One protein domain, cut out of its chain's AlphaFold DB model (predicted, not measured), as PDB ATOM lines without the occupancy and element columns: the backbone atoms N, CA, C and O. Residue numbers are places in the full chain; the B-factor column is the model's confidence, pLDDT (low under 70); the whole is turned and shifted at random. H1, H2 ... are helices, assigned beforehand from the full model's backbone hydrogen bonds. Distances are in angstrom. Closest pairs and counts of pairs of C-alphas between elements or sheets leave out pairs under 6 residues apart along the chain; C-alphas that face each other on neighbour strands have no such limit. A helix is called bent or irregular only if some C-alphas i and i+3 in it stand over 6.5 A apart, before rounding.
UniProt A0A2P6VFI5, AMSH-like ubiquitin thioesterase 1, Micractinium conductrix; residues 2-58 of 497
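What this domain is: This is residues 2 to 58 of the 497 residues of the protein "AMSH-like ubiquitin thioesterase 1" of Micractinium conductrix (UniProt A0A2P6VFI5). One long bent helix, H2, makes the length of a rod, and a shorter helix, H1, packs on it near the bend. Residues 46 to 58 stick out at one end. The printed part has 57 residues, all helix in class, with H1 then H2 and no named strand. It is only just loose, close to extended, with a radius of gyration of the C-alphas of 15.4 A and spans of 51 by 21 by 10 A.

Where its parts are: H2, residues 24 to 57, was assigned as one helix by its hydrogen bonds but is bent: C-alphas 35 and 38 are 6.7 A apart. Arm H2a, residues 24 to 35, measures 16.2 A; arm H2b, residues 38 to 57, measures 28.3 A and ends at C-alpha 57 (357.463, 578.545, 367.822). H1, residues 2 to 15, measures 19.8 A from C-alpha 2 (350.870, 573.992, 393.274) and is only just irregular: C-alphas 10 and 13 are 6.7 A apart.

How they stand to each other: H2a and H2b stand at a steep tilt of 43 degrees. H1 touches H2a, opposite ways at a steep tilt of 49 degrees, closest at the C-alphas of Ile 10 and Arg 30, 6.1 A. H1 touches H2b, opposite ways at a steep tilt of 40 degrees, closest at the C-alphas of Met 3 and Leu 41, 6.7 A. Every O i to N i+4 pair is within hydrogen-bond range in H2a and H2b, and 7 of 10 in H1.

The domain as a whole: The C-alphas farthest apart, Ala 22 and Gly 58, are 51.2 A apart. The printed part has no cut, and the link from H1 to H2 is short. Residues 50 to 58 have pLDDT under 70.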
ATOM      1  N   LEU A   2     349.937 574.378 392.192       81.69
ATOM      2  CA  LEU A   2     350.870 573.992 393.274       81.69
ATOM      3  C   LEU A   2     351.794 575.105 393.818       81.69
ATOM      4  O   LEU A   2     351.843 575.276 395.031       81.69
ATOM      5  N   MET A   3     352.434 575.927 392.973       82.69
ATOM      6  CA  MET A   3     353.247 577.069 393.451       82.69
ATOM      7  C   MET A   3     352.472 578.014 394.387       82.69
ATOM      8  O   MET A   3     352.983 578.395 395.431       82.69
ATOM      9  N   ARG A   4     351.208 578.341 394.072       79.69
ATOM     10  CA  ARG A   4     350.366 579.219 394.907       79.69
ATOM     11  C   ARG A   4     350.037 578.578 396.259       79.69
ATOM     12  O   ARG A   4     349.912 579.292 397.246       79.69
ATOM     13  N   PHE A   5     349.935 577.248 396.316       85.50
ATOM     14  CA  PHE A   5     349.788 576.506 397.570       85.50
ATOM     15  C   PHE A   5     351.088 576.531 398.390       85.50
ATOM     16  O   PHE A   5     351.037 576.830 399.579       85.50
ATOM     17  N   ALA A   6     352.249 576.318 397.762       83.69
ATOM     18  CA  ALA A   6     353.545 576.412 398.438       83.69
ATOM     19  C   ALA A   6     353.786 577.817 399.027       83.69
ATOM     20  O   ALA A   6     354.058 577.933 400.221       83.69
ATOM     21  N   THR A   7     353.577 578.889 398.251       84.12
ATOM     22  CA  THR A   7     353.659 580.282 398.738       84.12
ATOM     23  C   THR A   7     352.654 580.562 399.862       84.12
ATOM     24  O   THR A   7     353.001 581.188 400.863       84.12
ATOM     25  N   MET A   8     351.417 580.055 399.758       85.69
ATOM     26  CA  MET A   8     350.421 580.187 400.827       85.69
ATOM     27  C   MET A   8     350.905 579.536 402.132       85.69
ATOM     28  O   MET A   8     350.820 580.158 403.192       85.69
ATOM     29  N   VAL A   9     351.441 578.314 402.065       85.50
ATOM     30  CA  VAL A   9     351.945 577.605 403.247       85.50
ATOM     31  C   VAL A   9     353.193 578.281 403.814       85.50
ATOM     32  O   VAL A   9     353.269 578.455 405.021       85.50
ATOM     33  N   ILE A  10     354.144 578.706 402.978       84.94
ATOM     34  CA  ILE A  10     355.446 579.234 403.423       84.94
ATOM     35  C   ILE A  10     355.361 580.686 403.923       84.94
ATOM     36  O   ILE A  10     356.032 581.020 404.901       84.94
ATOM     37  N   GLU A  11     354.557 581.542 403.280       85.00
ATOM     38  CA  GLU A  11     354.542 582.995 403.528       85.00
ATOM     39  C   GLU A  11     353.237 583.522 404.129       85.00
ATOM     40  O   GLU A  11     353.261 584.488 404.894       85.00
ATOM     41  N   THR A  12     352.093 582.923 403.775       85.50
ATOM     42  CA  THR A  12     350.770 583.461 404.143       85.50
ATOM     43  C   THR A  12     350.282 582.900 405.476       85.50
ATOM     44  O   THR A  12     349.872 583.672 406.343       85.50
ATOM     45  N   LEU A  13     350.384 581.582 405.695       84.56
ATOM     46  CA  LEU A  13     349.994 580.958 406.967       84.56
ATOM     47  C   LEU A  13     350.739 581.534 408.190       84.56
ATOM     48  O   LEU A  13     350.054 581.833 409.167       84.56
ATOM     49  N   PRO A  14     352.063 581.812 408.163       85.50
ATOM     50  CA  PRO A  14     352.763 582.449 409.285       85.50
ATOM     51  C   PRO A  14     352.259 583.837 409.695       85.50
ATOM     52  O   PRO A  14     352.591 584.299 410.784       85.50
ATOM     53  N   ARG A  15     351.500 584.520 408.826       83.00
ATOM     54  CA  ARG A  15     350.930 585.853 409.085       83.00
ATOM     55  C   ARG A  15     349.518 585.786 409.684       83.00
ATOM     56  O   ARG A  15     348.960 586.820 410.037       83.00
ATOM     57  N   HIS A  16     348.921 584.597 409.790       85.44
ATOM     58  CA  HIS A  16     347.552 584.436 410.275       85.44
ATOM     59  C   HIS A  16     347.469 584.453 411.812       85.44
ATOM     60  O   HIS A  16     348.273 583.830 412.498       85.44
ATOM     61  N   ARG A  17     346.437 585.102 412.375       82.31
ATOM     62  CA  ARG A  17     346.275 585.289 413.834       82.31
ATOM     63  C   ARG A  17     346.175 583.979 414.637       82.31
ATOM     64  O   ARG A  17     346.495 583.978 415.819       82.31
ATOM     65  N   ALA A  18     345.747 582.884 414.008       81.75
ATOM     66  CA  ALA A  18     345.655 581.555 414.627       81.75
ATOM     67  C   ALA A  18     346.870 580.640 414.341       81.75
ATOM     68  O   ALA A  18     346.801 579.435 414.571       81.75
ATOM     69  N   TYR A  19     347.968 581.172 413.795       84.06
ATOM     70  CA  TYR A  19     349.163 580.388 413.474       84.06
ATOM     71  C   TYR A  19     349.942 579.967 414.730       84.06
ATOM     72  O   TYR A  19     350.433 580.808 415.485       84.06
ATOM     73  N   ASN A  20     350.124 578.657 414.918       85.00
ATOM     74  CA  ASN A  20     350.983 578.109 415.964       85.00
ATOM     75  C   ASN A  20     352.367 577.743 415.403       85.00
ATOM     76  O   ASN A  20     352.534 576.732 414.721       85.00
ATOM     77  N   LYS A  21     353.392 578.528 415.760       78.50
ATOM     78  CA  LYS A  21     354.789 578.294 415.355       78.50
ATOM     79  C   LYS A  21     355.356 576.947 415.844       78.50
ATOM     80  O   LYS A  21     356.304 576.453 415.236       78.50
ATOM     81  N   ALA A  22     354.800 576.365 416.909       84.19
ATOM     82  CA  ALA A  22     355.258 575.111 417.509       84.19
ATOM     83  C   ALA A  22     354.603 573.842 416.921       84.19
ATOM     84  O   ALA A  22     354.925 572.740 417.363       84.19
ATOM     85  N   ASP A  23     353.702 573.958 415.936       87.88
ATOM     86  CA  ASP A  23     353.094 572.788 415.291       87.88
ATOM     87  C   ASP A  23     354.131 572.016 414.448       87.88
ATOM     88  O   ASP A  23     354.596 572.476 413.400       87.88
ATOM     89  N   GLN A  24     354.483 570.813 414.909       85.44
ATOM     90  CA  GLN A  24     355.448 569.931 414.248       85.44
ATOM     91  C   GLN A  24     354.995 569.475 412.853       85.44
ATOM     92  O   GLN A  24     355.838 569.333 411.969       85.44
ATOM     93  N   LYS A  25     353.687 569.279 412.622       86.00
ATOM     94  CA  LYS A  25     353.153 568.880 411.307       86.00
ATOM     95  C   LYS A  25     353.313 570.017 410.308       86.00
ATOM     96  O   LYS A  25     353.738 569.785 409.178       86.00
ATOM     97  N   TYR A  26     353.037 571.248 410.743       86.44
ATOM     98  CA  TYR A  26     353.277 572.432 409.924       86.44
ATOM     99  C   TYR A  26     354.770 572.619 409.612       86.44
ATOM    100  O   TYR A  26     355.114 572.836 408.453       86.44
ATOM    101  N   GLN A  27     355.672 572.504 410.600       85.12
ATOM    102  CA  GLN A  27     357.110 572.670 410.333       85.12
ATOM    103  C   GLN A  27     357.666 571.562 409.427       85.12
ATOM    104  O   GLN A  27     358.465 571.858 408.542       85.12
ATOM    105  N   ALA A  28     357.212 570.311 409.576       87.12
ATOM    106  CA  ALA A  28     357.582 569.218 408.673       87.12
ATOM    107  C   ALA A  28     357.127 569.494 407.227       87.12
ATOM    108  O   ALA A  28     357.945 569.442 406.308       87.12
ATOM    109  N   LEU A  29     355.856 569.875 407.035       86.81
ATOM    110  CA  LEU A  29     355.308 570.240 405.723       86.81
ATOM    111  C   LEU A  29     356.041 571.441 405.107       86.81
ATOM    112  O   LEU A  29     356.392 571.411 403.931       86.81
ATOM    113  N   ARG A  30     356.300 572.490 405.897       87.25
ATOM    114  CA  ARG A  30     357.030 573.687 405.461       87.25
ATOM    115  C   ARG A  30     358.459 573.357 405.039       87.25
ATOM    116  O   ARG A  30     358.905 573.868 404.017       87.25
ATOM    117  N   ASN A  31     359.161 572.517 405.797       87.06
ATOM    118  CA  ASN A  31     360.526 572.124 405.468       87.06
ATOM    119  C   ASN A  31     360.560 571.314 404.165       87.06
ATOM    120  O   ASN A  31     361.293 571.706 403.265       87.06
ATOM    121  N   ALA A  32     359.713 570.288 404.014       87.62
ATOM    122  CA  ALA A  32     359.621 569.504 402.777       87.62
ATOM    123  C   ALA A  32     359.244 570.369 401.556       87.62
ATOM    124  O   ALA A  32     359.866 570.272 400.498       87.62
ATOM    125  N   LEU A  33     358.282 571.289 401.712       87.62
ATOM    126  CA  LEU A  33     357.925 572.243 400.657       87.62
ATOM    127  C   LEU A  33     359.092 573.150 400.252       87.62
ATOM    128  O   LEU A  33     359.177 573.486 399.078       87.62
ATOM    129  N   VAL A  34     359.978 573.538 401.175       86.56
ATOM    130  CA  VAL A  34     361.142 574.395 400.882       86.56
ATOM    131  C   VAL A  34     362.326 573.604 400.313       86.56
ATOM    132  O   VAL A  34     362.970 574.089 399.386       86.56
ATOM    133  N   SER A  35     362.634 572.416 400.845       85.00
ATOM    134  CA  SER A  35     363.836 571.654 400.467       85.00
ATOM    135  C   SER A  35     363.659 570.761 399.241       85.00
ATOM    136  O   SER A  35     364.623 570.543 398.514       85.00
ATOM    137  N   GLU A  36     362.459 570.218 399.034       85.06
ATOM    138  CA  GLU A  36     362.177 569.201 398.014       85.06
ATOM    139  C   GLU A  36     361.300 569.789 396.902       85.06
ATOM    140  O   GLU A  36     361.699 569.830 395.738       85.06
ATOM    141  N   TYR A  37     360.129 570.328 397.261       84.88
ATOM    142  CA  TYR A  37     359.117 570.679 396.261       84.88
ATOM    143  C   TYR A  37     359.281 572.065 395.627       84.88
ATOM    144  O   TYR A  37     358.948 572.205 394.453       84.88
ATOM    145  N   LEU A  38     359.798 573.093 396.320       85.25
ATOM    146  CA  LEU A  38     360.002 574.412 395.696       85.25
ATOM    147  C   LEU A  38     360.988 574.352 394.514       85.25
ATOM    148  O   LEU A  38     360.607 574.793 393.428       85.25
ATOM    149  N   PRO A  39     362.201 573.773 394.661       86.19
ATOM    150  CA  PRO A  39     363.172 573.725 393.569       86.19
ATOM    151  C   PRO A  39     362.655 572.927 392.368       86.19
ATOM    152  O   PRO A  39     362.856 573.329 391.220       86.19
ATOM    153  N   GLU A  40     361.934 571.826 392.608       86.06
ATOM    154  CA  GLU A  40     361.321 571.061 391.524       86.06
ATOM    155  C   GLU A  40     360.164 571.814 390.854       86.06
ATOM    156  O   GLU A  40     360.097 571.843 389.625       86.06
ATOM    157  N   LEU A  41     359.288 572.482 391.610       83.62
ATOM    158  CA  LEU A  41     358.201 573.278 391.035       83.62
ATOM    159  C   LEU A  41     358.717 574.496 390.251       83.62
ATOM    160  O   LEU A  41     358.098 574.870 389.254       83.62
ATOM    161  N   GLU A  42     359.850 575.091 390.629       83.62
ATOM    162  CA  GLU A  42     360.491 576.168 389.863       83.62
ATOM    163  C   GLU A  42     361.202 575.654 388.602       83.62
ATOM    164  O   GLU A  42     361.072 576.257 387.527       83.62
ATOM    165  N   ARG A  43     361.863 574.490 388.680       83.19
ATOM    166  CA  ARG A  43     362.399 573.774 387.510       83.19
ATOM    167  C   ARG A  43     361.281 573.401 386.533       83.19
ATOM    168  O   ARG A  43     361.402 573.653 385.336       83.19
ATOM    169  N   LEU A  44     360.169 572.870 387.038       81.00
ATOM    170  CA  LEU A  44     358.992 572.495 386.256       81.00
ATOM    171  C   LEU A  44     358.296 573.725 385.657       81.00
ATOM    172  O   LEU A  44     357.970 573.713 384.475       81.00
ATOM    173  N   ARG A  45     358.146 574.824 386.409       78.31
ATOM    174  CA  ARG A  45     357.651 576.122 385.902       78.31
ATOM    175  C   ARG A  45     358.501 576.638 384.739       78.31
ATOM    176  O   ARG A  45     357.956 577.165 383.772       78.31
ATOM    177  N   SER A  46     359.820 576.488 384.834       70.12
ATOM    178  CA  SER A  46     360.765 576.888 383.785       70.12
ATOM    179  C   SER A  46     360.675 575.964 382.567       70.12
ATOM    180  O   SER A  46     360.630 576.441 381.437       70.12
ATOM    181  N   SER A  47     360.545 574.654 382.792       70.50
ATOM    182  CA  SER A  47     360.347 573.660 381.734       70.50
ATOM    183  C   SER A  47     359.015 573.836 380.997       70.50
ATOM    184  O   SER A  47     359.007 573.764 379.775       70.50
ATOM    185  N   ILE A  48     357.917 574.127 381.704       72.62
ATOM    186  CA  ILE A  48     356.601 574.418 381.110       72.62
ATOM    187  C   ILE A  48     356.656 575.721 380.307       72.62
ATOM    188  O   ILE A  48     356.172 575.754 379.186       72.62
ATOM    189  N   ARG A  49     357.313 576.776 380.813       70.69
ATOM    190  CA  ARG A  49     357.518 578.022 380.048       70.69
ATOM    191  C   ARG A  49     358.337 577.807 378.772       70.69
ATOM    192  O   ARG A  49     358.041 578.428 377.757       70.69
ATOM    193  N   LEU A  50     359.339 576.927 378.808       62.88
ATOM    194  CA  LEU A  50     360.099 576.534 377.619       62.88
ATOM    195  C   LEU A  50     359.263 575.674 376.662       62.88
ATOM    196  O   LEU A  50     359.354 575.871 375.457       62.88
ATOM    197  N   GLN A  51     358.415 574.774 377.167       62.00
ATOM    198  CA  GLN A  51     357.492 573.989 376.340       62.00
ATOM    199  C   GLN A  51     356.406 574.861 375.696       62.00
ATOM    200  O   GLN A  51     356.163 574.703 374.505       62.00
ATOM    201  N   ASP A  52     355.832 575.830 376.415       56.09
ATOM    202  CA  ASP A  52     354.925 576.843 375.857       56.09
ATOM    203  C   ASP A  52     355.627 577.677 374.777       56.09
ATOM    204  O   ASP A  52     355.060 577.909 373.712       56.09
ATOM    205  N   ALA A  53     356.871 578.112 375.013       52.09
ATOM    206  CA  ALA A  53     357.646 578.866 374.028       52.09
ATOM    207  C   ALA A  53     357.957 578.030 372.773       52.09
ATOM    208  O   ALA A  53     357.777 578.513 371.659       52.09
ATOM    209  N   VAL A  54     358.363 576.767 372.932       52.88
ATOM    210  CA  VAL A  54     358.631 575.846 371.814       52.88
ATOM    211  C   VAL A  54     357.343 575.490 371.064       52.88
ATOM    212  O   VAL A  54     357.344 575.490 369.838       52.88
ATOM    213  N   ALA A  55     356.221 575.275 371.759       51.69
ATOM    214  CA  ALA A  55     354.919 575.039 371.132       51.69
ATOM    215  C   ALA A  55     354.407 576.271 370.362       51.69
ATOM    216  O   ALA A  55     353.820 576.121 369.294       51.69
ATOM    217  N   ARG A  56     354.673 577.488 370.863       52.12
ATOM    218  CA  ARG A  56     354.384 578.757 370.167       52.12
ATOM    219  C   ARG A  56     355.300 579.014 368.961       52.12
ATOM    220  O   ARG A  56     354.906 579.760 368.074       52.12
ATOM    221  N   LEU A  57     356.496 578.419 368.925       49.22
ATOM    222  CA  LEU A  57     357.463 578.545 367.822       49.22
ATOM    223  C   LEU A  57     357.375 577.414 366.780       49.22
ATOM    224  O   LEU A  57     357.916 577.563 365.691       49.22
ATOM    225  N   GLY A  58     356.734 576.289 367.108       44.41
ATOM    226  CA  GLY A  58     356.736 575.063 366.300       44.41
ATOM    227  C   GLY A  58     355.348 574.521 365.956       44.41
ATOM    228  O   GLY A  58     355.187 573.305 365.884       44.41
TER     229      GLY A  58